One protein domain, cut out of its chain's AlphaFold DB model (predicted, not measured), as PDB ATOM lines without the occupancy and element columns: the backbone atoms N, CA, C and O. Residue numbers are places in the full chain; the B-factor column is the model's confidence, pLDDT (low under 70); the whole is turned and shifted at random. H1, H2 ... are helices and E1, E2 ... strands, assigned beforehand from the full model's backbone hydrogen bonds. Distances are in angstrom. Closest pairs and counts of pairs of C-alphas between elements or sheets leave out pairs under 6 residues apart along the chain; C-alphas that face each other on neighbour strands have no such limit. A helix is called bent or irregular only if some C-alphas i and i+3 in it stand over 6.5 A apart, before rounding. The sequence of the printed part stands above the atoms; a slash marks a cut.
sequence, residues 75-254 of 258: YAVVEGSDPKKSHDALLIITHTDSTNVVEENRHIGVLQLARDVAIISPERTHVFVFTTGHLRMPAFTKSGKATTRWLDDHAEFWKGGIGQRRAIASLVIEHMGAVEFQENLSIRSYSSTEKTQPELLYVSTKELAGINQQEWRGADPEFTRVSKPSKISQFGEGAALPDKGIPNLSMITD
ATOM      1  N   TYR A  75     -24.134 -37.692  -9.640       98.00
ATOM      2  CA  TYR A  75     -25.248 -37.069 -10.338       98.00
ATOM      3  C   TYR A  75     -24.942 -36.895 -11.822       98.00
ATOM      4  O   TYR A  75     -23.781 -36.838 -12.230       98.00
ATOM      5  N   ALA A  76     -25.999 -36.834 -12.622       97.94
ATOM      6  CA  ALA A  76     -25.946 -36.596 -14.054       97.94
ATOM      7  C   ALA A  76     -26.987 -35.546 -14.438       97.94
ATOM      8  O   ALA A  76     -28.061 -35.476 -13.841       97.94
ATOM      9  N   VAL A  77     -26.665 -34.732 -15.438       98.31
ATOM     10  CA  VAL A  77     -27.531 -33.652 -15.911       98.31
ATOM     11  C   VAL A  77     -27.805 -33.872 -17.388       98.31
ATOM     12  O   VAL A  77     -26.874 -33.961 -18.185       98.31
ATOM     13  N   VAL A  78     -29.083 -33.954 -17.739       98.38
ATOM     14  CA  VAL A  78     -29.548 -33.869 -19.122       98.38
ATOM     15  C   VAL A  78     -30.079 -32.458 -19.316       98.38
ATOM     16  O   VAL A  78     -31.111 -32.100 -18.744       98.38
ATOM     17  N   GLU A  79     -29.344 -31.641 -20.068       97.75
ATOM     18  CA  GLU A  79     -29.720 -30.248 -20.317       97.75
ATOM     19  C   GLU A  79     -31.014 -30.155 -21.124       97.75
ATOM     20  O   GLU A  79     -31.241 -30.920 -22.062       97.75
ATOM     21  N   GLY A  80     -31.854 -29.184 -20.759       97.75
ATOM     22  CA  GLY A  80     -33.075 -28.892 -21.499       97.75
ATOM     23  C   GLY A  80     -32.782 -28.326 -22.891       97.75
ATOM     24  O   GLY A  80     -31.942 -27.439 -23.042       97.75
ATOM     25  N   SER A  81     -33.511 -28.800 -23.897       97.44
ATOM     26  CA  SER A  81     -33.373 -28.369 -25.292       97.44
ATOM     27  C   SER A  81     -34.044 -27.024 -25.599       97.44
ATOM     28  O   SER A  81     -33.663 -26.369 -26.567       97.44
ATOM     29  N   ASP A  82     -35.006 -26.579 -24.780       97.56
ATOM     30  CA  ASP A  82     -35.669 -25.278 -24.930       97.56
ATOM     31  C   ASP A  82     -34.961 -24.225 -24.055       97.56
ATOM     32  O   ASP A  82     -35.074 -24.282 -22.827       97.56
ATOM     33  N   PRO A  83     -34.292 -23.207 -24.636       94.56
ATOM     34  CA  PRO A  83     -33.581 -22.177 -23.874       94.56
ATOM     35  C   PRO A  83     -34.456 -21.391 -22.889       94.56
ATOM     36  O   PRO A  83     -33.942 -20.811 -21.934       94.56
ATOM     37  N   LYS A  84     -35.776 -21.339 -23.106       95.75
ATOM     38  CA  LYS A  84     -36.711 -20.646 -22.208       95.75
ATOM     39  C   LYS A  84     -37.108 -21.498 -21.006       95.75
ATOM     40  O   LYS A  84     -37.595 -20.949 -20.021       95.75
ATOM     41  N   LYS A  85     -36.933 -22.819 -21.088       96.75
ATOM     42  CA  LYS A  85     -37.359 -23.789 -20.069       96.75
ATOM     43  C   LYS A  85     -36.191 -24.540 -19.435       96.75
ATOM     44  O   LYS A  85     -36.364 -25.088 -18.354       96.75
ATOM     45  N   SER A  86     -35.009 -24.540 -20.043       95.69
ATOM     46  CA  SER A  86     -33.820 -25.253 -19.557       95.69
ATOM     47  C   SER A  86     -33.322 -24.761 -18.192       95.69
ATOM     48  O   SER A  86     -32.658 -25.507 -17.473       95.69
ATOM     49  N   HIS A  87     -33.695 -23.544 -17.783       96.62
ATOM     50  CA  HIS A  87     -33.469 -23.038 -16.425       96.62
ATOM     51  C   HIS A  87     -34.329 -23.729 -15.353       96.62
ATOM     52  O   HIS A  87     -33.946 -23.733 -14.182       96.62
ATOM     53  N   ASP A  88     -35.464 -24.319 -15.728       98.25
ATOM     54  CA  ASP A  88     -36.263 -25.152 -14.834       98.25
ATOM     55  C   ASP A  88     -35.708 -26.584 -14.822       98.25
ATOM     56  O   ASP A  88     -35.426 -27.175 -15.869       98.25
ATOM     57  N   ALA A  89     -35.578 -27.141 -13.620       98.38
ATOM     58  CA  ALA A  89     -35.024 -28.463 -13.377       98.38
ATOM     59  C   ALA A  89     -36.055 -29.412 -12.752       98.38
ATOM     60  O   ALA A  89     -36.772 -29.061 -11.812       98.38
ATOM     61  N   LEU A  90     -36.081 -30.641 -13.255       98.38
ATOM     62  CA  LEU A  90     -36.692 -31.792 -12.600       98.38
ATOM     63  C   LEU A  90     -35.595 -32.565 -11.872       98.38
ATOM     64  O   LEU A  90     -34.591 -32.926 -12.486       98.38
ATOM     65  N   LEU A  91     -35.768 -32.799 -10.571       98.75
ATOM     66  CA  LEU A  91     -34.831 -33.608  -9.790       98.75
ATOM     67  C   LEU A  91     -35.324 -35.054  -9.733       98.75
ATOM     68  O   LEU A  91     -36.437 -35.303  -9.281       98.75
ATOM     69  N   ILE A  92     -34.504 -36.008 -10.154       98.50
ATOM     70  CA  ILE A  92     -34.808 -37.436 -10.086       98.50
ATOM     71  C   ILE A  92     -33.827 -38.058  -9.107       98.50
ATOM     72  O   ILE A  92     -32.633 -38.112  -9.385       98.50
ATOM     73  N   ILE A  93     -34.310 -38.474  -7.941       97.81
ATOM     74  CA  ILE A  93     -33.452 -38.797  -6.801       97.81
ATOM     75  C   ILE A  93     -33.660 -40.246  -6.372       97.81
ATOM     76  O   ILE A  93     -34.777 -40.755  -6.299       97.81
ATOM     77  N   THR A  94     -32.556 -40.903  -6.052       95.69
ATOM     78  CA  THR A  94     -32.521 -42.199  -5.384       95.69
ATOM     79  C   THR A  94     -31.251 -42.292  -4.544       95.69
ATOM     80  O   THR A  94     -30.342 -41.482  -4.725       95.69
ATOM     81  N   HIS A  95     -31.149 -43.259  -3.632       93.56
ATOM     82  CA  HIS A  95     -29.872 -43.566  -2.977       93.56
ATOM     83  C   HIS A  95     -29.178 -44.781  -3.623       93.56
ATOM     84  O   HIS A  95     -29.757 -45.457  -4.474       93.56
ATOM     85  N   THR A  96     -27.938 -45.099  -3.259       91.62
ATOM     86  CA  THR A  96     -27.147 -46.213  -3.844       91.62
ATOM     87  C   THR A  96     -26.632 -47.214  -2.820       91.62
ATOM     88  O   THR A  96     -26.282 -48.329  -3.182       91.62
ATOM     89  N   ASP A  97     -26.624 -46.845  -1.546       88.44
ATOM     90  CA  ASP A  97     -26.319 -47.733  -0.434       88.44
ATOM     91  C   ASP A  97     -27.557 -48.537  -0.014       88.44
ATOM     92  O   ASP A  97     -28.692 -48.132  -0.270       88.44
ATOM     93  N   SER A  98     -27.347 -49.698   0.599       82.88
ATOM     94  CA  SER A  98     -28.418 -50.610   0.997       82.88
ATOM     95  C   SER A  98     -27.971 -51.497   2.160       82.88
ATOM     96  O   SER A  98     -26.777 -51.755   2.319       82.88
ATOM     97  N   THR A  99     -28.929 -51.988   2.948       79.12
ATOM     98  CA  THR A  99     -28.712 -53.089   3.904       79.12
ATOM     99  C   THR A  99     -29.392 -54.400   3.503       79.12
ATOM    100  O   THR A  99     -29.167 -55.416   4.158       79.12
ATOM    101  N   ASN A 100     -30.216 -54.401   2.447       76.62
ATOM    102  CA  ASN A 100     -31.013 -55.556   2.030       76.62
ATOM    103  C   ASN A 100     -31.363 -55.536   0.524       76.62
ATOM    104  O   ASN A 100     -31.127 -54.572  -0.202       76.62
ATOM    105  N   VAL A 101     -31.960 -56.626   0.043       72.69
ATOM    106  CA  VAL A 101     -32.281 -56.814  -1.383       72.69
ATOM    107  C   VAL A 101     -33.389 -55.892  -1.908       72.69
ATOM    108  O   VAL A 101     -33.450 -55.649  -3.110       72.69
ATOM    109  N   VAL A 102     -34.262 -55.378  -1.036       76.81
ATOM    110  CA  VAL A 102     -35.366 -54.484  -1.423       76.81
ATOM    111  C   VAL A 102     -34.864 -53.067  -1.648       76.81
ATOM    112  O   VAL A 102     -35.281 -52.401  -2.588       76.81
ATOM    113  N   GLU A 103     -33.933 -52.613  -0.822       77.00
ATOM    114  CA  GLU A 103     -33.309 -51.310  -0.990       77.00
ATOM    115  C   GLU A 103     -32.400 -51.274  -2.237       77.00
ATOM    116  O   GLU A 103     -32.387 -50.295  -2.977       77.00
ATOM    117  N   GLU A 104     -31.669 -52.340  -2.553       75.12
ATOM    118  CA  GLU A 104     -30.571 -52.273  -3.529       75.12
ATOM    119  C   GLU A 104     -30.992 -51.980  -4.988       75.12
ATOM    120  O   GLU A 104     -30.182 -51.502  -5.771       75.12
ATOM    121  N   ASN A 105     -32.245 -52.178  -5.392       78.38
ATOM    122  CA  ASN A 105     -32.633 -52.265  -6.814       78.38
ATOM    123  C   ASN A 105     -33.032 -50.944  -7.517       78.38
ATOM    124  O   ASN A 105     -33.023 -50.854  -8.748       78.38
ATOM    125  N   ARG A 106     -33.355 -49.890  -6.767       85.06
ATOM    126  CA  ARG A 106     -33.914 -48.614  -7.276       85.06
ATOM    127  C   ARG A 106     -33.027 -47.863  -8.280       85.06
ATOM    128  O   ARG A 106     -33.529 -47.265  -9.232       85.06
ATOM    129  N   HIS A 107     -31.705 -47.918  -8.112       88.38
ATOM    130  CA  HIS A 107     -30.763 -47.177  -8.955       88.38
ATOM    131  C   HIS A 107     -30.731 -47.694 -10.402       88.38
ATOM    132  O   HIS A 107     -30.394 -46.937 -11.309       88.38
ATOM    133  N   ILE A 108     -31.146 -48.946 -10.635       90.56
ATOM    134  CA  ILE A 108     -31.266 -49.545 -11.971       90.56
ATOM    135  C   ILE A 108     -32.358 -48.829 -12.778       90.56
ATOM    136  O   ILE A 108     -32.117 -48.427 -13.916       90.56
ATOM    137  N   GLY A 109     -33.531 -48.609 -12.174       90.50
ATOM    138  CA  GLY A 109     -34.645 -47.906 -12.820       90.50
ATOM    139  C   GLY A 109     -34.312 -46.450 -13.127       90.50
ATOM    140  O   GLY A 109     -34.545 -45.977 -14.236       90.50
ATOM    141  N   VAL A 110     -33.682 -45.754 -12.176       95.19
ATOM    142  CA  VAL A 110     -33.258 -44.358 -12.369       95.19
ATOM    143  C   VAL A 110     -32.169 -44.237 -13.435       95.19
ATOM    144  O   VAL A 110     -32.198 -43.300 -14.231       95.19
ATOM    145  N   LEU A 111     -31.231 -45.189 -13.505       95.56
ATOM    146  CA  LEU A 111     -30.213 -45.216 -14.555       95.56
ATOM    147  C   LEU A 111     -30.827 -45.438 -15.941       95.56
ATOM    148  O   LEU A 111     -30.403 -44.792 -16.901       95.56
ATOM    149  N   GLN A 112     -31.818 -46.324 -16.056       95.62
ATOM    150  CA  GLN A 112     -32.534 -46.519 -17.315       95.62
ATOM    151  C   GLN A 112     -33.294 -45.248 -17.716       95.62
ATOM    152  O   GLN A 112     -33.116 -44.768 -18.833       95.62
ATOM    153  N   LEU A 113     -34.022 -44.626 -16.781       95.94
ATOM    154  CA  LEU A 113     -34.714 -43.360 -17.030       95.94
ATOM    155  C   LEU A 113     -33.746 -42.250 -17.472       95.94
ATOM    156  O   LEU A 113     -34.064 -41.483 -18.376       95.94
ATOM    157  N   ALA A 114     -32.548 -42.179 -16.885       97.44
ATOM    158  CA  ALA A 114     -31.525 -41.221 -17.297       97.44
ATOM    159  C   ALA A 114     -31.089 -41.418 -18.755       97.44
ATOM    160  O   ALA A 114     -30.924 -40.440 -19.484       97.44
ATOM    161  N   ARG A 115     -30.934 -42.674 -19.194       97.81
ATOM    162  CA  ARG A 115     -30.612 -43.003 -20.591       97.81
ATOM    163  C   ARG A 115     -31.749 -42.616 -21.529       97.81
ATOM    164  O   ARG A 115     -31.493 -41.977 -22.546       97.81
ATOM    165  N   ASP A 116     -32.983 -42.945 -21.168       97.81
ATOM    166  CA  ASP A 116     -34.158 -42.667 -22.000       97.81
ATOM    167  C   ASP A 116     -34.390 -41.157 -22.154       97.81
ATOM    168  O   ASP A 116     -34.589 -40.654 -23.260       97.81
ATOM    169  N   VAL A 117     -34.270 -40.405 -21.058       97.88
ATOM    170  CA  VAL A 117     -34.379 -38.941 -21.071       97.88
ATOM    171  C   VAL A 117     -33.246 -38.307 -21.881       97.88
ATOM    172  O   VAL A 117     -33.497 -37.378 -22.646       97.88
ATOM    173  N   ALA A 118     -32.016 -38.820 -21.785       97.38
ATOM    174  CA  ALA A 118     -30.906 -38.335 -22.605       97.38
ATOM    175  C   ALA A 118     -31.152 -38.526 -24.113       97.38
ATOM    176  O   ALA A 118     -30.753 -37.674 -24.904       97.38
ATOM    177  N   ILE A 119     -31.832 -39.606 -24.513       97.81
ATOM    178  CA  ILE A 119     -32.195 -39.873 -25.913       97.81
ATOM    179  C   ILE A 119     -33.304 -38.928 -26.392       97.81
ATOM    180  O   ILE A 119     -33.226 -38.400 -27.499       97.81
ATOM    181  N   ILE A 120     -34.335 -38.713 -25.570       96.38
ATOM    182  CA  ILE A 120     -35.508 -37.903 -25.940       96.38
ATOM    183  C   ILE A 120     -35.188 -36.400 -25.953       96.38
ATOM    184  O   ILE A 120     -35.870 -35.640 -26.639       96.38
ATOM    185  N   SER A 121     -34.136 -35.964 -25.250       94.12
ATOM    186  CA  SER A 121     -33.681 -34.565 -25.210       94.12
ATOM    187  C   SER A 121     -34.787 -33.597 -24.732       94.12
ATOM    188  O   SER A 121     -35.275 -32.761 -25.509       94.12
ATOM    189  N   PRO A 122     -35.202 -33.692 -23.453       97.06
ATOM    190  CA  PRO A 122     -36.365 -32.991 -22.910       97.06
ATOM    191  C   PRO A 122     -36.252 -31.470 -23.035       97.06
ATOM    192  O   PRO A 122     -35.161 -30.915 -23.046       97.06
ATOM    193  N   GLU A 123     -37.382 -30.761 -23.037       97.94
ATOM    194  CA  GLU A 123     -37.377 -29.290 -23.071       97.94
ATOM    195  C   GLU A 123     -36.778 -28.657 -21.800       97.94
ATOM    196  O   GLU A 123     -36.219 -27.563 -21.843       97.94
ATOM    197  N   ARG A 124     -36.926 -29.334 -20.654       98.25
ATOM    198  CA  ARG A 124     -36.445 -28.896 -19.335       98.25
ATOM    199  C   ARG A 124     -35.247 -29.713 -18.899       98.25
ATOM    200  O   ARG A 124     -35.138 -30.886 -19.249       98.25
ATOM    201  N   THR A 125     -34.408 -29.121 -18.060       98.56
ATOM    202  CA  THR A 125     -33.262 -29.837 -17.505       98.56
ATOM    203  C   THR A 125     -33.729 -30.938 -16.555       98.56
ATOM    204  O   THR A 125     -34.628 -30.730 -15.743       98.56
ATOM    205  N   HIS A 126     -33.110 -32.111 -16.642       98.75
ATOM    206  CA  HIS A 126     -33.327 -33.222 -15.718       98.75
ATOM    207  C   HIS A 126     -32.023 -33.523 -14.983       98.75
ATOM    208  O   HIS A 126     -30.980 -33.709 -15.609       98.75
ATOM    209  N   VAL A 127     -32.077 -33.553 -13.653       98.75
ATOM    210  CA  VAL A 127     -30.921 -33.805 -12.790       98.75
ATOM    211  C   VAL A 127     -31.156 -35.107 -12.043       98.75
ATOM    212  O   VAL A 127     -32.022 -35.185 -11.176       98.75
ATOM    213  N   PHE A 128     -30.386 -36.129 -12.391       98.69
ATOM    214  CA  PHE A 128     -30.429 -37.448 -11.773       98.69
ATOM    215  C   PHE A 128     -29.423 -37.496 -10.633       98.69
ATOM    216  O   PHE A 128     -28.240 -37.265 -10.867       98.69
ATOM    217  N   VAL A 129     -29.871 -37.793  -9.417       98.31
ATOM    218  CA  VAL A 129     -29.052 -37.800  -8.203       98.31
ATOM    219  C   VAL A 129     -29.099 -39.185  -7.572       98.31
ATOM    220  O   VAL A 129     -30.162 -39.702  -7.234       98.31
ATOM    221  N   PHE A 130     -27.920 -39.764  -7.401       97.00
ATOM    222  CA  PHE A 130     -27.670 -41.068  -6.809       97.00
ATOM    223  C   PHE A 130     -26.953 -40.844  -5.477       97.00
ATOM    224  O   PHE A 130     -25.723 -40.889  -5.387       97.00
ATOM    225  N   THR A 131     -27.742 -40.511  -4.458       94.69
ATOM    226  CA  THR A 131     -27.280 -40.198  -3.105       94.69
ATOM    227  C   THR A 131     -26.586 -41.408  -2.477       94.69
ATOM    228  O   THR A 131     -26.883 -42.563  -2.779       94.69
ATOM    229  N   THR A 132     -25.641 -41.148  -1.587       92.75
ATOM    230  CA  THR A 132     -25.037 -42.159  -0.718       92.75
ATOM    231  C   THR A 132     -25.173 -41.734   0.741       92.75
ATOM    232  O   THR A 132     -25.407 -40.558   1.033       92.75
ATOM    233  N   GLY A 133     -24.984 -42.669   1.670       90.06
ATOM    234  CA  GLY A 133     -25.015 -42.395   3.101       90.06
ATOM    235  C   GLY A 133     -26.425 -42.347   3.687       90.06
ATOM    236  O   GLY A 133     -26.574 -41.873   4.812       90.06
ATOM    237  N   HIS A 134     -27.444 -42.851   2.985       89.81
ATOM    238  CA  HIS A 134     -28.788 -43.070   3.532       89.81
ATOM    239  C   HIS A 134     -28.757 -44.008   4.747       89.81
ATOM    240  O   HIS A 134     -29.342 -43.729   5.795       89.81
ATOM    241  N   LEU A 135     -27.961 -45.072   4.664       87.88
ATOM    242  CA  LEU A 135     -27.781 -46.063   5.725       87.88
ATOM    243  C   LEU A 135     -26.757 -45.599   6.772       87.88
ATOM    244  O   LEU A 135     -26.385 -46.325   7.693       87.88
ATOM    245  N   ARG A 136     -26.271 -44.363   6.652       87.62
ATOM    246  CA  ARG A 136     -25.348 -43.767   7.616       87.62
ATOM    247  C   ARG A 136     -25.573 -42.268   7.785       87.62
ATOM    248  O   ARG A 136     -24.643 -41.526   8.093       87.62
ATOM    249  N   MET A 137     -26.823 -41.818   7.651       88.00
ATOM    250  CA  MET A 137     -27.197 -40.395   7.639       88.00
ATOM    251  C   MET A 137     -26.571 -39.545   8.752       88.00
ATOM    252  O   MET A 137     -26.143 -38.434   8.431       88.00
ATOM    253  N   PRO A 138     -26.459 -40.010  10.018       88.06
ATOM    254  CA  PRO A 138     -25.844 -39.216  11.085       88.06
ATOM    255  C   PRO A 138     -24.380 -38.834  10.835       88.06
ATOM    256  O   PRO A 138     -23.903 -37.864  11.416       88.06
ATOM    257  N   ALA A 139     -23.659 -39.575   9.987       86.56
ATOM    258  CA  ALA A 139     -22.288 -39.239   9.605       86.56
ATOM    259  C   ALA A 139     -22.218 -38.153   8.515       86.56
ATOM    260  O   ALA A 139     -21.181 -37.513   8.364       86.56
ATOM    261  N   PHE A 140     -23.306 -37.929   7.770       86.00
ATOM    262  CA  PHE A 140     -23.329 -37.030   6.610       86.00
ATOM    263  C   PHE A 140     -24.174 -35.776   6.818       86.00
ATOM    264  O   PHE A 140     -23.880 -34.740   6.224       86.00
ATOM    265  N   THR A 141     -25.229 -35.854   7.634       88.00
ATOM    266  CA  THR A 141     -26.231 -34.789   7.761       88.00
ATOM    267  C   THR A 141     -26.683 -34.610   9.205       88.00
ATOM    268  O   THR A 141     -26.868 -35.575   9.943       88.00
ATOM    269  N   LYS A 142     -26.939 -33.357   9.602       86.25
ATOM    270  CA  LYS A 142     -27.570 -33.045  10.898       86.25
ATOM    271  C   LYS A 142     -29.088 -33.247  10.876       86.25
ATOM    272  O   LYS A 142     -29.699 -33.391  11.926       86.25
ATOM    273  N   SER A 143     -29.694 -33.230   9.688       85.06
ATOM    274  CA  SER A 143     -31.142 -33.347   9.496       85.06
ATOM    275  C   SER A 143     -31.657 -34.783   9.571       85.06
ATOM    276  O   SER A 143     -32.867 -34.969   9.648       85.06
ATOM    277  N   GLY A 144     -30.771 -35.784   9.484       86.44
ATOM    278  CA  GLY A 144     -31.172 -37.184   9.339       86.44
ATOM    279  C   GLY A 144     -31.858 -37.460   7.998       86.44
ATOM    280  O   GLY A 144     -32.819 -38.220   7.960       86.44
ATOM    281  N   LYS A 145     -31.416 -36.786   6.924       90.12
ATOM    282  CA  LYS A 145     -31.989 -36.884   5.568       90.12
ATOM    283  C   LYS A 145     -30.853 -36.791   4.550       90.12
ATOM    284  O   LYS A 145     -30.352 -35.689   4.360       90.12
ATOM    285  N   ALA A 146     -30.418 -37.888   3.931       91.94
ATOM    286  CA  ALA A 146     -29.161 -37.902   3.167       91.94
ATOM    287  C   ALA A 146     -29.143 -36.916   1.985       91.94
ATOM    288  O   ALA A 146     -28.152 -36.207   1.797       91.94
ATOM    289  N   THR A 147     -30.256 -36.778   1.258       95.00
ATOM    290  CA  THR A 147     -30.399 -35.830   0.137       95.00
ATOM    291  C   THR A 147     -30.082 -34.374   0.503       95.00
ATOM    292  O   THR A 147     -29.656 -33.614  -0.368       95.00
ATOM    293  N   THR A 148     -30.201 -33.955   1.774       95.25
ATOM    294  CA  THR A 148     -29.831 -32.577   2.162       95.25
ATOM    295  C   THR A 148     -28.370 -32.270   1.887       95.25
ATOM    296  O   THR A 148     -28.067 -31.143   1.509       95.25
ATOM    297  N   ARG A 149     -27.480 -33.267   1.985       95.12
ATOM    298  CA  ARG A 149     -26.064 -33.068   1.687       95.12
ATOM    299  C   ARG A 149     -25.847 -32.653   0.233       95.12
ATOM    300  O   ARG A 149     -25.144 -31.683  -0.015       95.12
ATOM    301  N   TRP A 150     -26.474 -33.356  -0.711       97.12
ATOM    302  CA  TRP A 150     -26.367 -33.005  -2.129       97.12
ATOM    303  C   TRP A 150     -27.011 -31.646  -2.413       97.12
ATOM    304  O   TRP A 150     -26.419 -30.824  -3.098       97.12
ATOM    305  N   LEU A 151     -28.186 -31.369  -1.836       97.31
ATOM    306  CA  LEU A 151     -28.854 -30.075  -2.005       97.31
ATOM    307  C   LEU A 151     -27.995 -28.901  -1.513       97.31
ATOM    308  O   LEU A 151     -27.986 -27.846  -2.145       97.31
ATOM    309  N   ASP A 152     -27.300 -29.062  -0.390       95.88
ATOM    310  CA  ASP A 152     -26.449 -28.010   0.160       95.88
ATOM    311  C   ASP A 152     -25.164 -27.826  -0.676       95.88
ATOM    312  O   ASP A 152     -24.765 -26.685  -0.918       95.88
ATOM    313  N   ASP A 153     -24.573 -28.917  -1.180       95.88
ATOM    314  CA  ASP A 153     -23.352 -28.889  -2.004       95.88
ATOM    315  C   ASP A 153     -23.604 -28.385  -3.446       95.88
ATOM    316  O   ASP A 153     -22.682 -27.867  -4.074       95.88
ATOM    317  N   HIS A 154     -24.836 -28.506  -3.962       97.62
ATOM    318  CA  HIS A 154     -25.171 -28.328  -5.386       97.62
ATOM    319  C   HIS A 154     -26.337 -27.360  -5.656       97.62
ATOM    320  O   HIS A 154     -27.261 -27.632  -6.435       97.62
ATOM    321  N   ALA A 155     -26.319 -26.200  -4.999       97.56
ATOM    322  CA  ALA A 155     -27.352 -25.169  -5.139       97.56
ATOM    323  C   ALA A 155     -27.575 -24.694  -6.591       97.56
ATOM    324  O   ALA A 155     -28.688 -24.297  -6.944       97.56
ATOM    325  N   GLU A 156     -26.550 -24.760  -7.442       97.88
ATOM    326  CA  GLU A 156     -26.587 -24.385  -8.857       97.88
ATOM    327  C   GLU A 156     -27.612 -25.171  -9.691       97.88
ATOM    328  O   GLU A 156     -28.054 -24.685 -10.737       97.88
ATOM    329  N   PHE A 157     -28.031 -26.353  -9.227       98.25
ATOM    330  CA  PHE A 157     -28.967 -27.218  -9.948       98.25
ATOM    331  C   PHE A 157     -30.430 -27.087  -9.514       98.25
ATOM    332  O   PHE A 157     -31.301 -27.607 -10.212       98.25
ATOM    333  N   TRP A 158     -30.737 -26.395  -8.412       98.12
ATOM    334  CA  TRP A 158     -32.107 -26.390  -7.882       98.12
ATOM    335  C   TRP A 158     -32.570 -25.090  -7.219       98.12
ATOM    336  O   TRP A 158     -33.774 -24.836  -7.185       98.12
ATOM    337  N   LYS A 159     -31.665 -24.281  -6.659       97.81
ATOM    338  CA  LYS A 159     -32.032 -23.222  -5.704       97.81
ATOM    339  C   LYS A 159     -32.811 -22.067  -6.333       97.81
ATOM    340  O   LYS A 159     -33.627 -21.440  -5.659       97.81
ATOM    341  N   GLY A 160     -32.583 -21.808  -7.616       95.81
ATOM    342  CA  GLY A 160     -33.055 -20.616  -8.304       95.81
ATOM    343  C   GLY A 160     -32.248 -19.372  -7.921       95.81
ATOM    344  O   GLY A 160     -31.807 -19.199  -6.787       95.81
ATOM    345  N   GLY A 161     -32.051 -18.486  -8.893       93.81
ATOM    346  CA  GLY A 161     -31.217 -17.296  -8.750       93.81
ATOM    347  C   GLY A 161     -30.483 -16.979 -10.047       93.81
ATOM    348  O   GLY A 161     -30.604 -17.700 -11.038       93.81
ATOM    349  N   ILE A 162     -29.712 -15.892 -10.050       92.81
ATOM    350  CA  ILE A 162     -28.922 -15.502 -11.223       92.81
ATOM    351  C   ILE A 162     -27.910 -16.614 -11.530       92.81
ATOM    352  O   ILE A 162     -27.097 -16.968 -10.678       92.81
ATOM    353  N   GLY A 163     -27.978 -17.168 -12.743       90.56
ATOM    354  CA  GLY A 163     -27.087 -18.240 -13.202       90.56
ATOM    355  C   GLY A 163     -27.366 -19.624 -12.602       90.56
ATOM    356  O   GLY A 163     -26.593 -20.543 -12.850       90.56
ATOM    357  N   GLN A 164     -28.448 -19.793 -11.835       96.25
ATOM    358  CA  GLN A 164     -28.812 -21.065 -11.202       96.25
ATOM    359  C   GLN A 164     -30.074 -21.648 -11.829       96.25
ATOM    360  O   GLN A 164     -30.966 -20.917 -12.269       96.25
ATOM    361  N   ARG A 165     -30.174 -22.976 -11.826       97.44
ATOM    362  CA  ARG A 165     -31.424 -23.661 -12.157       97.44
ATOM    363  C   ARG A 165     -32.393 -23.589 -10.989       97.44
ATOM    364  O   ARG A 165     -31.986 -23.471  -9.833       97.44
ATOM    365  N   ARG A 166     -33.680 -23.690 -11.298       98.31
ATOM    366  CA  ARG A 166     -34.765 -23.749 -10.320       98.31
ATOM    367  C   ARG A 166     -35.426 -25.116 -10.383       98.31
ATOM    368  O   ARG A 166     -36.000 -25.465 -11.410       98.31
ATOM    369  N   ALA A 167     -35.396 -25.868  -9.287       98.44
ATOM    370  CA  ALA A 167     -36.154 -27.105  -9.200       98.44
ATOM    371  C   ALA A 167     -37.653 -26.788  -9.176       98.44
ATOM    372  O   ALA A 167     -38.128 -26.061  -8.304       98.44
ATOM    373  N   ILE A 168     -38.388 -27.326 -10.147       97.75
ATOM    374  CA  ILE A 168     -39.840 -27.132 -10.266       97.75
ATOM    375  C   ILE A 168     -40.637 -28.321  -9.734       97.75
ATOM    376  O   ILE A 168     -41.785 -28.155  -9.333       97.75
ATOM    377  N   ALA A 169     -40.029 -29.505  -9.724       97.75
ATOM    378  CA  ALA A 169     -40.576 -30.717  -9.142       97.75
ATOM    379  C   ALA A 169     -39.466 -31.758  -8.952       97.75
ATOM    380  O   ALA A 169     -38.378 -31.646  -9.530       97.75
ATOM    381  N   SER A 170     -39.766 -32.796  -8.178       97.88
ATOM    382  CA  SER A 170     -38.926 -33.972  -8.031       97.88
ATOM    383  C   SER A 170     -39.704 -35.275  -8.152       97.88
ATOM    384  O   SER A 170     -40.865 -35.363  -7.741       97.88
ATOM    385  N   LEU A 171     -39.012 -36.288  -8.665       97.06
ATOM    386  CA  LEU A 171     -39.395 -37.690  -8.634       97.06
ATOM    387  C   LEU A 171     -38.376 -38.443  -7.776       97.06
ATOM    388  O   LEU A 171     -37.180 -38.390  -8.049       97.06
ATOM    389  N   VAL A 172     -38.834 -39.148  -6.750       95.75
ATOM    390  CA  VAL A 172     -37.962 -39.973  -5.904       95.75
ATOM    391  C   VAL A 172     -38.383 -41.422  -6.018       95.75
ATOM    392  O   VAL A 172     -39.569 -41.724  -5.905       95.75
ATOM    393  N   ILE A 173     -37.414 -42.302  -6.250       93.31
ATOM    394  CA  ILE A 173     -37.646 -43.735  -6.433       93.31
ATOM    395  C   ILE A 173     -36.842 -44.489  -5.379       93.31
ATOM    396  O   ILE A 173     -35.607 -44.485  -5.402       93.31
ATOM    397  N   GLU A 174     -37.552 -45.151  -4.471       88.56
ATOM    398  CA  GLU A 174     -37.000 -45.987  -3.411       88.56
ATOM    399  C   GLU A 174     -37.697 -47.346  -3.390       88.56
ATOM    400  O   GLU A 174     -38.890 -47.452  -3.668       88.56
ATOM    401  N   HIS A 175     -36.927 -48.393  -3.083       87.69
ATOM    402  CA  HIS A 175     -37.411 -49.768  -2.954       87.69
ATOM    403  C   HIS A 175     -38.239 -50.206  -4.183       87.69
ATOM    404  O   HIS A 175     -39.428 -50.482  -4.089       87.69
ATOM    405  N   MET A 176     -37.673 -50.181  -5.388       87.31
ATOM    406  CA  MET A 176     -38.470 -50.325  -6.615       87.31
ATOM    407  C   MET A 176     -38.665 -51.796  -6.992       87.31
ATOM    408  O   MET A 176     -37.690 -52.489  -7.237       87.31
ATOM    409  N   GLY A 177     -39.903 -52.271  -7.144       84.88
ATOM    410  CA  GLY A 177     -40.162 -53.629  -7.649       84.88
ATOM    411  C   GLY A 177     -39.894 -54.742  -6.632       84.88
ATOM    412  O   GLY A 177     -39.482 -55.841  -7.005       84.88
ATOM    413  N   ALA A 178     -40.093 -54.459  -5.343       86.44
ATOM    414  CA  ALA A 178     -40.037 -55.480  -4.308       86.44
ATOM    415  C   ALA A 178     -41.153 -56.518  -4.489       86.44
ATOM    416  O   ALA A 178     -42.270 -56.198  -4.898       86.44
ATOM    417  N   VAL A 179     -40.847 -57.765  -4.147       87.50
ATOM    418  CA  VAL A 179     -41.834 -58.843  -4.051       87.50
ATOM    419  C   VAL A 179     -42.423 -58.824  -2.646       87.50
ATOM    420  O   VAL A 179     -41.691 -58.642  -1.674       87.50
ATOM    421  N   GLU A 180     -43.731 -59.018  -2.535       86.50
ATOM    422  CA  GLU A 180     -44.415 -59.107  -1.255       86.50
ATOM    423  C   GLU A 180     -44.054 -60.407  -0.532       86.50
ATOM    424  O   GLU A 180     -43.959 -61.494  -1.116       86.50
ATOM    425  N   PHE A 181     -43.854 -60.281   0.778       85.62
ATOM    426  CA  PHE A 181     -43.656 -61.399   1.685       85.62
ATOM    427  C   PHE A 181     -44.693 -61.346   2.797       85.62
ATOM    428  O   PHE A 181     -45.033 -60.281   3.312       85.62
ATOM    429  N   GLN A 182     -45.153 -62.522   3.206       85.94
ATOM    430  CA  GLN A 182     -46.100 -62.672   4.294       85.94
ATOM    431  C   GLN A 182     -45.480 -63.471   5.431       85.94
ATOM    432  O   GLN A 182     -44.821 -64.495   5.231       85.94
ATOM    433  N   GLU A 183     -45.755 -63.013   6.647       83.12
ATOM    434  CA  GLU A 183     -45.507 -63.775   7.856       83.12
ATOM    435  C   GLU A 183     -46.750 -64.577   8.256       83.12
ATOM    436  O   GLU A 183     -47.862 -64.049   8.329       83.12
ATOM    437  N   ASN A 184     -46.556 -65.859   8.567       80.88
ATOM    438  CA  ASN A 184     -47.560 -66.684   9.221       80.88
ATOM    439  C   ASN A 184     -47.077 -67.071  10.620       80.88
ATOM    440  O   ASN A 184     -46.277 -67.993  10.805       80.88
ATOM    441  N   LEU A 185     -47.630 -66.380  11.616       78.69
ATOM    442  CA  LEU A 185     -47.281 -66.551  13.025       78.69
ATOM    443  C   LEU A 185     -47.654 -67.936  13.579       78.69
ATOM    444  O   LEU A 185     -47.010 -68.400  14.519       78.69
ATOM    445  N   SER A 186     -48.667 -68.607  13.014       81.75
ATOM    446  CA  SER A 186     -49.128 -69.916  13.504       81.75
ATOM    447  C   SER A 186     -48.132 -71.037  13.197       81.75
ATOM    448  O   SER A 186     -47.884 -71.892  14.045       81.75
ATOM    449  N   ILE A 187     -47.511 -70.989  12.015       81.38
ATOM    450  CA  ILE A 187     -46.539 -71.990  11.543       81.38
ATOM    451  C   ILE A 187     -45.108 -71.454  11.491       81.38
ATOM    452  O   ILE A 187     -44.206 -72.141  11.016       81.38
ATOM    453  N   ARG A 188     -44.885 -70.235  11.994       72.81
ATOM    454  CA  ARG A 188     -43.569 -69.588  12.066       72.81
ATOM    455  C   ARG A 188     -42.875 -69.471  10.703       72.81
ATOM    456  O   ARG A 188     -41.663 -69.679  10.604       72.81
ATOM    457  N   SER A 189     -43.629 -69.164   9.650       80.56
ATOM    458  CA  SER A 189     -43.091 -69.039   8.292       80.56
ATOM    459  C   SER A 189     -43.039 -67.588   7.826       80.56
ATOM    460  O   SER A 189     -43.890 -66.778   8.175       80.56
ATOM    461  N   TYR A 190     -42.049 -67.297   6.988       82.00
ATOM    462  CA  TYR A 190     -41.929 -66.065   6.217       82.00
ATOM    463  C   TYR A 190     -41.580 -66.481   4.795       82.00
ATOM    464  O   TYR A 190     -40.586 -67.191   4.587       82.00
ATOM    465  N   SER A 191     -42.438 -66.133   3.850       85.31
ATOM    466  CA  SER A 191     -42.338 -66.577   2.464       85.31
ATOM    467  C   SER A 191     -42.912 -65.528   1.532       85.31
ATOM    468  O   SER A 191     -43.793 -64.759   1.920       85.31
ATOM    469  N   SER A 192     -42.418 -65.523   0.299       88.19
ATOM    470  CA  SER A 192     -42.979 -64.695  -0.760       88.19
ATOM    471  C   SER A 192     -44.448 -65.056  -0.998       88.19
ATOM    472  O   SER A 192     -44.821 -66.228  -0.910       88.19
ATOM    473  N   THR A 193     -45.268 -64.053  -1.302       89.31
ATOM    474  CA  THR A 193     -46.637 -64.238  -1.806       89.31
ATOM    475  C   THR A 193     -46.682 -64.331  -3.334       89.31
ATOM    476  O   THR A 193     -47.765 -64.479  -3.894       89.31
ATOM    477  N   GLU A 194     -45.525 -64.212  -4.000       90.56
ATOM    478  CA  GLU A 194     -45.342 -64.093  -5.456       90.56
ATOM    479  C   GLU A 194     -46.005 -62.857  -6.089       90.56
ATOM    480  O   GLU A 194     -45.969 -62.681  -7.306       90.56
ATOM    481  N   LYS A 195     -46.576 -61.966  -5.273       88.50
ATOM    482  CA  LYS A 195     -47.152 -60.694  -5.714       88.50
ATOM    483  C   LYS A 195     -46.135 -59.571  -5.591       88.50
ATOM    484  O   LYS A 195     -45.170 -59.669  -4.836       88.50
ATOM    485  N   THR A 196     -46.367 -58.475  -6.300       87.44
ATOM    486  CA  THR A 196     -45.581 -57.256  -6.103       87.44
ATOM    487  C   THR A 196     -45.966 -56.590  -4.784       87.44
ATOM    488  O   THR A 196     -47.145 -56.534  -4.434       87.44
ATOM    489  N   GLN A 197     -44.980 -56.069  -4.054       86.19
ATOM    490  CA  GLN A 197     -45.223 -55.272  -2.857       86.19
ATOM    491  C   GLN A 197     -45.972 -53.984  -3.239       86.19
ATOM    492  O   GLN A 197     -45.514 -53.267  -4.134       86.19
ATOM    493  N   PRO A 198     -47.086 -53.649  -2.561       85.25
ATOM    494  CA  PRO A 198     -47.783 -52.392  -2.784       85.25
ATOM    495  C   PRO A 198     -46.890 -51.160  -2.623       85.25
ATOM    496  O   PRO A 198     -46.107 -51.045  -1.676       85.25
ATOM    497  N   GLU A 199     -47.071 -50.198  -3.521       87.38
ATOM    498  CA  GLU A 199     -46.359 -48.923  -3.501       87.38
ATOM    499  C   GLU A 199     -47.070 -47.901  -2.603       87.38
ATOM    500  O   GLU A 199     -48.300 -47.751  -2.617       87.38
ATOM    501  N   LEU A 200     -46.270 -47.149  -1.850       89.31
ATOM    502  CA  LEU A 200     -46.669 -45.931  -1.164       89.31
ATOM    503  C   LEU A 200     -46.075 -44.726  -1.894       89.31
ATOM    504  O   LEU A 200     -44.860 -44.590  -2.033       89.31
ATOM    505  N   LEU A 201     -46.951 -43.819  -2.307       92.56
ATOM    506  CA  LEU A 201     -46.595 -42.561  -2.938       92.56
ATOM    507  C   LEU A 201     -46.796 -41.398  -1.973       92.56
ATOM    508  O   LEU A 201     -47.873 -41.217  -1.405       92.56
ATOM    509  N   TYR A 202     -45.781 -40.556  -1.847       94.50
ATOM    510  CA  TYR A 202     -45.880 -39.246  -1.221       94.50
ATOM    511  C   TYR A 202     -46.020 -38.175  -2.284       94.50
ATOM    512  O   TYR A 202     -45.132 -38.026  -3.117       94.50
ATOM    513  N   VAL A 203     -47.095 -37.391  -2.223       95.19
ATOM    514  CA  VAL A 203     -47.364 -36.335  -3.204       95.19
ATOM    515  C   VAL A 203     -47.600 -35.003  -2.503       95.19
ATOM    516  O   VAL A 203     -48.541 -34.854  -1.721       95.19
ATOM    517  N   SER A 204     -46.725 -34.024  -2.745       94.50
ATOM    518  CA  SER A 204     -46.697 -32.793  -1.944       94.50
ATOM    519  C   SER A 204     -47.666 -31.695  -2.396       94.50
ATOM    520  O   SER A 204     -48.031 -30.847  -1.575       94.50
ATOM    521  N   THR A 205     -48.108 -31.700  -3.658       94.56
ATOM    522  CA  THR A 205     -48.990 -30.666  -4.232       94.56
ATOM    523  C   THR A 205     -50.208 -31.257  -4.942       94.56
ATOM    524  O   THR A 205     -50.243 -32.442  -5.269       94.56
ATOM    525  N   LYS A 206     -51.234 -30.428  -5.182       94.88
ATOM    526  CA  LYS A 206     -52.451 -30.851  -5.896       94.88
ATOM    527  C   LYS A 206     -52.170 -31.121  -7.372       94.88
ATOM    528  O   LYS A 206     -52.750 -32.032  -7.946       94.88
ATOM    529  N   GLU A 207     -51.271 -30.345  -7.963       95.69
ATOM    530  CA  GLU A 207     -50.839 -30.468  -9.349       95.69
ATOM    531  C   GLU A 207     -50.143 -31.811  -9.572       95.69
ATOM    532  O   GLU A 207     -50.520 -32.560 -10.470       95.69
ATOM    533  N   LEU A 208     -49.195 -32.167  -8.694       96.19
ATOM    534  CA  LEU A 208     -48.547 -33.477  -8.741       96.19
ATOM    535  C   LEU A 208     -49.527 -34.608  -8.426       96.19
ATOM    536  O   LEU A 208     -49.388 -35.684  -8.993       96.19
ATOM    537  N   ALA A 209     -50.536 -34.385  -7.578       94.81
ATOM    538  CA  ALA A 209     -51.574 -35.387  -7.325       94.81
ATOM    539  C   ALA A 209     -52.442 -35.636  -8.565       94.81
ATOM    540  O   ALA A 209     -52.773 -36.785  -8.850       94.81
ATOM    541  N   GLY A 210     -52.756 -34.584  -9.326       95.19
ATOM    542  CA  GLY A 210     -53.441 -34.696 -10.613       95.19
ATOM    543  C   GLY A 210     -52.617 -35.470 -11.642       95.19
ATOM    544  O   GLY A 210     -53.136 -36.403 -12.248       95.19
ATOM    545  N   ILE A 211     -51.325 -35.145 -11.780       94.94
ATOM    546  CA  ILE A 211     -50.398 -35.887 -12.655       94.94
ATOM    547  C   ILE A 211     -50.305 -37.349 -12.209       94.94
ATOM    548  O   ILE A 211     -50.449 -38.251 -13.022       94.94
ATOM    549  N   ASN A 212     -50.135 -37.598 -10.911       93.12
ATOM    550  CA  ASN A 212     -50.067 -38.945 -10.359       93.12
ATOM    551  C   ASN A 212     -51.316 -39.768 -10.695       93.12
ATOM    552  O   ASN A 212     -51.203 -40.900 -11.145       93.12
ATOM    553  N   GLN A 213     -52.507 -39.197 -10.511       92.31
ATOM    554  CA  GLN A 213     -53.766 -39.870 -10.837       92.31
ATOM    555  C   GLN A 213     -53.880 -40.198 -12.334       92.31
ATOM    556  O   GLN A 213     -54.475 -41.209 -12.700       92.31
ATOM    557  N   GLN A 214     -53.330 -39.345 -13.199       92.94
ATOM    558  CA  GLN A 214     -53.386 -39.521 -14.648       92.94
ATOM    559  C   GLN A 214     -52.332 -40.494 -15.165       92.94
ATOM    560  O   GLN A 214     -52.644 -41.268 -16.061       92.94
ATOM    561  N   GLU A 215     -51.135 -40.519 -14.586       92.12
ATOM    562  CA  GLU A 215     -49.969 -41.201 -15.166       92.12
ATOM    563  C   GLU A 215     -49.526 -42.438 -14.380       92.12
ATOM    564  O   GLU A 215     -49.016 -43.390 -14.969       92.12
ATOM    565  N   TRP A 216     -49.733 -42.476 -13.058       89.62
ATOM    566  CA  TRP A 216     -49.276 -43.610 -12.261       89.62
ATOM    567  C   TRP A 216     -50.117 -44.845 -12.565       89.62
ATOM    568  O   TRP A 216     -51.349 -44.819 -12.513       89.62
ATOM    569  N   ARG A 217     -49.437 -45.935 -12.912       87.44
ATOM    570  CA  ARG A 217     -50.039 -47.266 -13.075       87.44
ATOM    571  C   ARG A 217     -49.493 -48.267 -12.068       87.44
ATOM    572  O   ARG A 217     -50.176 -49.235 -11.780       87.44
ATOM    573  N   GLY A 218     -48.331 -47.965 -11.495       80.50
ATOM    574  CA  GLY A 218     -47.732 -48.689 -10.388       80.50
ATOM    575  C   GLY A 218     -47.447 -50.161 -10.642       80.50
ATOM    576  O   GLY A 218     -47.637 -50.696 -11.735       80.50
ATOM    577  N   ALA A 219     -46.980 -50.799  -9.578       79.62
ATOM    578  CA  ALA A 219     -46.850 -52.243  -9.449       79.62
ATOM    579  C   ALA A 219     -48.205 -52.975  -9.469       79.62
ATOM    580  O   ALA A 219     -48.319 -54.055 -10.049       79.62
ATOM    581  N   ASP A 220     -49.209 -52.382  -8.822       82.69
ATOM    582  CA  ASP A 220     -50.597 -52.838  -8.788       82.69
ATOM    583  C   ASP A 220     -51.519 -51.632  -9.070       82.69
ATOM    584  O   ASP A 220     -51.727 -50.787  -8.187       82.69
ATOM    585  N   PRO A 221     -52.068 -51.520 -10.295       76.44
ATOM    586  CA  PRO A 221     -52.948 -50.417 -10.668       76.44
ATOM    587  C   PRO A 221     -54.248 -50.362  -9.859       76.44
ATOM    588  O   PRO A 221     -54.868 -49.300  -9.778       76.44
ATOM    589  N   GLU A 222     -54.685 -51.482  -9.275       80.44
ATOM    590  CA  GLU A 222     -55.901 -51.539  -8.460       80.44
ATOM    591  C   GLU A 222     -55.649 -51.039  -7.033       80.44
ATOM    592  O   GLU A 222     -56.585 -50.646  -6.329       80.44
ATOM    593  N   PHE A 223     -54.381 -51.005  -6.606       77.56
ATOM    594  CA  PHE A 223     -54.007 -50.691  -5.236       77.56
ATOM    595  C   PHE A 223     -52.743 -49.824  -5.141       77.56
ATOM    596  O   PHE A 223     -51.645 -50.287  -4.841       77.56
ATOM    597  N   THR A 224     -52.918 -48.510  -5.308       78.94
ATOM    598  CA  THR A 224     -51.873 -47.504  -5.047       78.94
ATOM    599  C   THR A 224     -52.222 -46.667  -3.817       78.94
ATOM    600  O   THR A 224     -53.275 -46.024  -3.765       78.94
ATOM    601  N   ARG A 225     -51.328 -46.618  -2.820       87.25
ATOM    602  CA  ARG A 225     -51.513 -45.760  -1.638       87.25
ATOM    603  C   ARG A 225     -50.886 -44.399  -1.889       87.25
ATOM    604  O   ARG A 225     -49.686 -44.307  -2.109       87.25
ATOM    605  N   VAL A 226     -51.677 -43.334  -1.796       90.38
ATOM    606  CA  VAL A 226     -51.189 -41.957  -1.946       90.38
ATOM    607  C   VAL A 226     -51.361 -41.205  -0.634       90.38
ATOM    608  O   VAL A 226     -52.450 -41.165  -0.064       90.38
ATOM    609  N   SER A 227     -50.285 -40.590  -0.159       90.62
ATOM    610  CA  SER A 227     -50.242 -39.822   1.079       90.62
ATOM    611  C   SER A 227     -49.680 -38.427   0.840       90.62
ATOM    612  O   SER A 227     -48.775 -38.218   0.029       90.62
ATOM    613  N   LYS A 228     -50.190 -37.446   1.585       90.19
ATOM    614  CA  LYS A 228     -49.584 -36.115   1.619       90.19
ATOM    615  C   LYS A 228     -48.385 -36.140   2.578       90.19
ATOM    616  O   LYS A 228     -48.558 -36.504   3.745       90.19
ATOM    617  N   PRO A 229     -47.185 -35.719   2.146       86.06
ATOM    618  CA  PRO A 229     -46.030 -35.669   3.022       86.06
ATOM    619  C   PRO A 229     -46.215 -34.618   4.119       86.06
ATOM    620  O   PRO A 229     -46.785 -33.542   3.917       86.06
ATOM    621  N   SER A 230     -45.682 -34.929   5.291       80.12
ATOM    622  CA  SER A 230     -45.509 -34.017   6.415       80.12
ATOM    623  C   SER A 230     -44.127 -34.246   7.023       80.12
ATOM    624  O   SER A 230     -43.488 -35.265   6.754       80.12
ATOM    625  N   LYS A 231     -43.681 -33.334   7.894       68.75
ATOM    626  CA  LYS A 231     -42.376 -33.441   8.572       68.75
ATOM    627  C   LYS A 231     -42.181 -34.744   9.354       68.75
ATOM    628  O   LYS A 231     -41.041 -35.106   9.614       68.75
ATOM    629  N   ILE A 232     -43.271 -35.410   9.733       69.44
ATOM    630  CA  ILE A 232     -43.259 -36.653  10.511       69.44
ATOM    631  C   ILE A 232     -43.712 -37.879   9.709       69.44
ATOM    632  O   ILE A 232     -43.602 -38.984  10.221       69.44
ATOM    633  N   SER A 233     -44.247 -37.707   8.491       73.38
ATOM    634  CA  SER A 233     -44.911 -38.799   7.760       73.38
ATOM    635  C   SER A 233     -44.222 -39.236   6.475       73.38
ATOM    636  O   SER A 233     -44.613 -40.273   5.948       73.38
ATOM    637  N   GLN A 234     -43.240 -38.489   5.959       86.38
ATOM    638  CA  GLN A 234     -42.487 -38.898   4.772       86.38
ATOM    639  C   GLN A 234     -41.187 -39.607   5.154       86.38
ATOM    640  O   GLN A 234     -40.333 -39.030   5.829       86.38
ATOM    641  N   PHE A 235     -41.037 -40.835   4.667       83.94
ATOM    642  CA  PHE A 235     -39.795 -41.596   4.729       83.94
ATOM    643  C   PHE A 235     -38.976 -41.413   3.448       83.94
ATOM    644  O   PHE A 235     -39.485 -40.913   2.443       83.94
ATOM    645  N   GLY A 236     -37.710 -41.818   3.513       88.38
ATOM    646  CA  GLY A 236     -36.847 -41.856   2.344       88.38
ATOM    647  C   GLY A 236     -36.211 -40.521   1.948       88.38
ATOM    648  O   GLY A 236     -36.323 -39.502   2.642       88.38
ATOM    649  N   GLU A 237     -35.526 -40.530   0.813       92.44
ATOM    650  CA  GLU A 237     -34.774 -39.405   0.252       92.44
ATOM    651  C   GLU A 237     -35.641 -38.186  -0.068       92.44
ATOM    652  O   GLU A 237     -35.197 -37.038   0.041       92.44
ATOM    653  N   GLY A 238     -36.919 -38.404  -0.378       93.44
ATOM    654  CA  GLY A 238     -37.840 -37.312  -0.674       93.44
ATOM    655  C   GLY A 238     -38.147 -36.411   0.521       93.44
ATOM    656  O   GLY A 238     -38.559 -35.266   0.329       93.44
ATOM    657  N   ALA A 239     -37.901 -36.869   1.753       92.25
ATOM    658  CA  ALA A 239     -38.215 -36.113   2.964       92.25
ATOM    659  C   ALA A 239     -37.451 -34.778   3.070       92.25
ATOM    660  O   ALA A 239     -37.854 -33.897   3.835       92.25
ATOM    661  N   ALA A 240     -36.340 -34.614   2.341       93.38
ATOM    662  CA  ALA A 240     -35.541 -33.385   2.316       93.38
ATOM    663  C   ALA A 240     -36.148 -32.271   1.445       93.38
ATOM    664  O   ALA A 240     -35.856 -31.094   1.653       93.38
ATOM    665  N   LEU A 241     -36.977 -32.627   0.465       95.44
ATOM    666  CA  LEU A 241     -37.377 -31.736  -0.628       95.44
ATOM    667  C   LEU A 241     -38.433 -30.705  -0.196       95.44
ATOM    668  O   LEU A 241     -38.237 -29.514  -0.468       95.44
ATOM    669  N   PRO A 242     -39.477 -31.077   0.578       91.50
ATOM    670  CA  PRO A 242     -40.422 -30.102   1.114       91.50
ATOM    671  C   PRO A 242     -39.775 -29.053   2.030       91.50
ATOM    672  O   PRO A 242     -40.232 -27.912   2.049       91.50
ATOM    673  N   ASP A 243     -38.693 -29.391   2.743       91.44
ATOM    674  CA  ASP A 243     -37.970 -28.436   3.603       91.44
ATOM    675  C   ASP A 243     -37.319 -27.300   2.799       91.44
ATOM    676  O   ASP A 243     -37.060 -26.224   3.338       91.44
ATOM    677  N   LYS A 244     -37.057 -27.533   1.507       94.31
ATOM    678  CA  LYS A 244     -36.527 -26.540   0.567       94.31
ATOM    679  C   LYS A 244     -37.609 -25.958  -0.353       94.31
ATOM    680  O   LYS A 244     -37.287 -25.192  -1.255       94.31
ATOM    681  N   GLY A 245     -38.881 -26.305  -0.137       94.12
ATOM    682  CA  GLY A 245     -40.001 -25.839  -0.958       94.12
ATOM    683  C   GLY A 245     -40.085 -26.480  -2.346       94.12
ATOM    684  O   GLY A 245     -40.775 -25.941  -3.207       94.12
ATOM    685  N   ILE A 246     -39.407 -27.609  -2.574       97.44
ATOM    686  CA  ILE A 246     -39.426 -28.323  -3.857       97.44
ATOM    687  C   ILE A 246     -40.664 -29.240  -3.892       97.44
ATOM    688  O   ILE A 246     -40.802 -30.099  -3.013       97.44
ATOM    689  N   PRO A 247     -41.582 -29.084  -4.871       96.81
ATOM    690  CA  PRO A 247     -42.687 -30.018  -5.073       96.81
ATOM    691  C   PRO A 247     -42.169 -31.432  -5.338       96.81
ATOM    692  O   PRO A 247     -41.247 -31.601  -6.124       96.81
ATOM    693  N   ASN A 248     -42.758 -32.443  -4.710       95.19
ATOM    694  CA  ASN A 248     -42.198 -33.783  -4.679       95.19
ATOM    695  C   ASN A 248     -43.260 -34.875  -4.845       95.19
ATOM    696  O   ASN A 248     -44.277 -34.870  -4.141       95.19
ATOM    697  N   LEU A 249     -42.955 -35.821  -5.735       95.62
ATOM    698  CA  LEU A 249     -43.574 -37.135  -5.846       95.62
ATOM    699  C   LEU A 249     -42.514 -38.182  -5.471       95.62
ATOM    700  O   LEU A 249     -41.500 -38.304  -6.152       95.62
ATOM    701  N   SER A 250     -42.716 -38.926  -4.385       93.88
ATOM    702  CA  SER A 250     -41.805 -40.006  -3.972       93.88
ATOM    703  C   SER A 250     -42.521 -41.333  -3.909       93.88
ATOM    704  O   SER A 250     -43.576 -41.406  -3.292       93.88
ATOM    705  N   MET A 251     -41.917 -42.368  -4.469       92.12
ATOM    706  CA  MET A 251     -42.365 -43.746  -4.360       92.12
ATOM    707  C   MET A 251     -41.442 -44.515  -3.422       92.12
ATOM    708  O   MET A 251     -40.222 -44.469  -3.577       92.12
ATOM    709  N   ILE A 252     -42.046 -45.249  -2.494       87.25
ATOM    710  CA  ILE A 252     -41.393 -46.267  -1.681       87.25
ATOM    711  C   ILE A 252     -42.268 -47.523  -1.694       87.25
ATOM    712  O   ILE A 252     -43.477 -47.427  -1.485       87.25
ATOM    713  N   THR A 253     -41.699 -48.704  -1.937       78.25
ATOM    714  CA  THR A 253     -42.370 -49.946  -1.516       78.25
ATOM    715  C   THR A 253     -41.928 -50.262  -0.099       78.25
ATOM    716  O   THR A 253     -40.741 -50.326   0.211       78.25
ATOM    717  N   ASP A 254     -42.890 -50.372   0.804       62.88
ATOM    718  CA  ASP A 254     -42.599 -50.680   2.196       62.88
ATOM    719  C   ASP A 254     -42.904 -52.154   2.426       62.88
ATOM    720  O   ASP A 254     -44.041 -52.579   2.212       62.88
TER     721      ASP A 254
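This is residues 75 to 254 of the 258 residues of an uncharacterized protein of Penicillium solitum (UniProt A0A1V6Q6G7). A strongly twisted sheet of eight strands, branched at E5, has H1 and H4 over one face and H3 and H5 on the opposite face. From one end of this body the hairpin E6 and E7 reaches away as an arm that makes much of the length, and residues 184 to 189 at its tip stand free. The printed part has 180 residues with five named helices and ten named strands, along the chain E1, E2, H1, E3, H2, H3, E4, E5, E6, E7, E8, H4, E9, H5 and E10; the neighbour pairs of the branched sheet are parallel in part and antiparallel in part, and the class is mixed, helices and strands. The whole is compact, with a radius of gyration of the C-alphas of 17.1 A, yet elongated, spanning 63 by 38 by 29 A.

Start at E1, residues 75 to 78, antiparallel to E3, residues 125 to 131, with N 76 and O 128 at 2.9 A, within hydrogen-bond range. E2, residues 88 to 95, has E3 on one side, parallel, N 92 to O 127 at 2.8 A, and E5, residues 164 to 174, on the other, parallel, N 91 to O 169 at 3.0 A. H1, residues 106 to 120, lies over E2 and E3 at a height over the sheet of 8.9 A; E2, H1, E3 form a strand-helix-strand unit, parallel neighbour strands joined through a helix, with a right-handed crossover. H2, residues 134 to 140, is irregular, C-alphas 135 and 138 being 8.9 A apart, and is not on the sheet. H3, residues 147 to 153, is on the sheet over none of its strands. E5 bends by 68 degrees at residue 168; on one side of it lie E4, residues 159 to 161, its hairpin partner, N 160 to O 165 at 2.8 A, and E10, residues 248 to 253, parallel, N 172 to O 249 at 2.9 A. E6, residues 179 to 184, and E7, residues 189 to 196, form a hairpin, N 182 to O 191 at 2.9 A. E7 runs on at 60 degrees into E8, residues 199 to 203, antiparallel to E10, N 200 to O 252 at 2.8 A. H4, residues 206 to 215, lies over E8, and E8, H4 and E9, residues 225 to 227, form a second such right-handed unit, N 201 to O 225 at 2.8 A. H5, residues 237 to 240, lies over E5 and touches H3, the closest C-alphas being Thr 147 and Glu 237, 5.7 A. Every O i to N i+4 pair is within range in H1, H3 and H4; H2 has 0 of 3, with 2 of 4 O i to N i+3 pairs, and H5 is too short for such a pair.

Find C-alpha 75 at (-25.248, -37.069, -10.338), where E1 begins. H1 starts at C-alpha 106 (-33.914, -48.614, -7.276) and runs 21.6 A; E2 spans 22.8 A, E5 27.4 A and E7 18.8 A. E10 ends at C-alpha 253 (-42.370, -49.946, -1.516).

The C-alphas farthest apart, Ile 162 and Ile 187, are 63.4 A from each other. The printed part has no cut, and no link is long. The model's mean pLDDT over the printed part is 90.8; residues 231 to 232 and 254 are under 70.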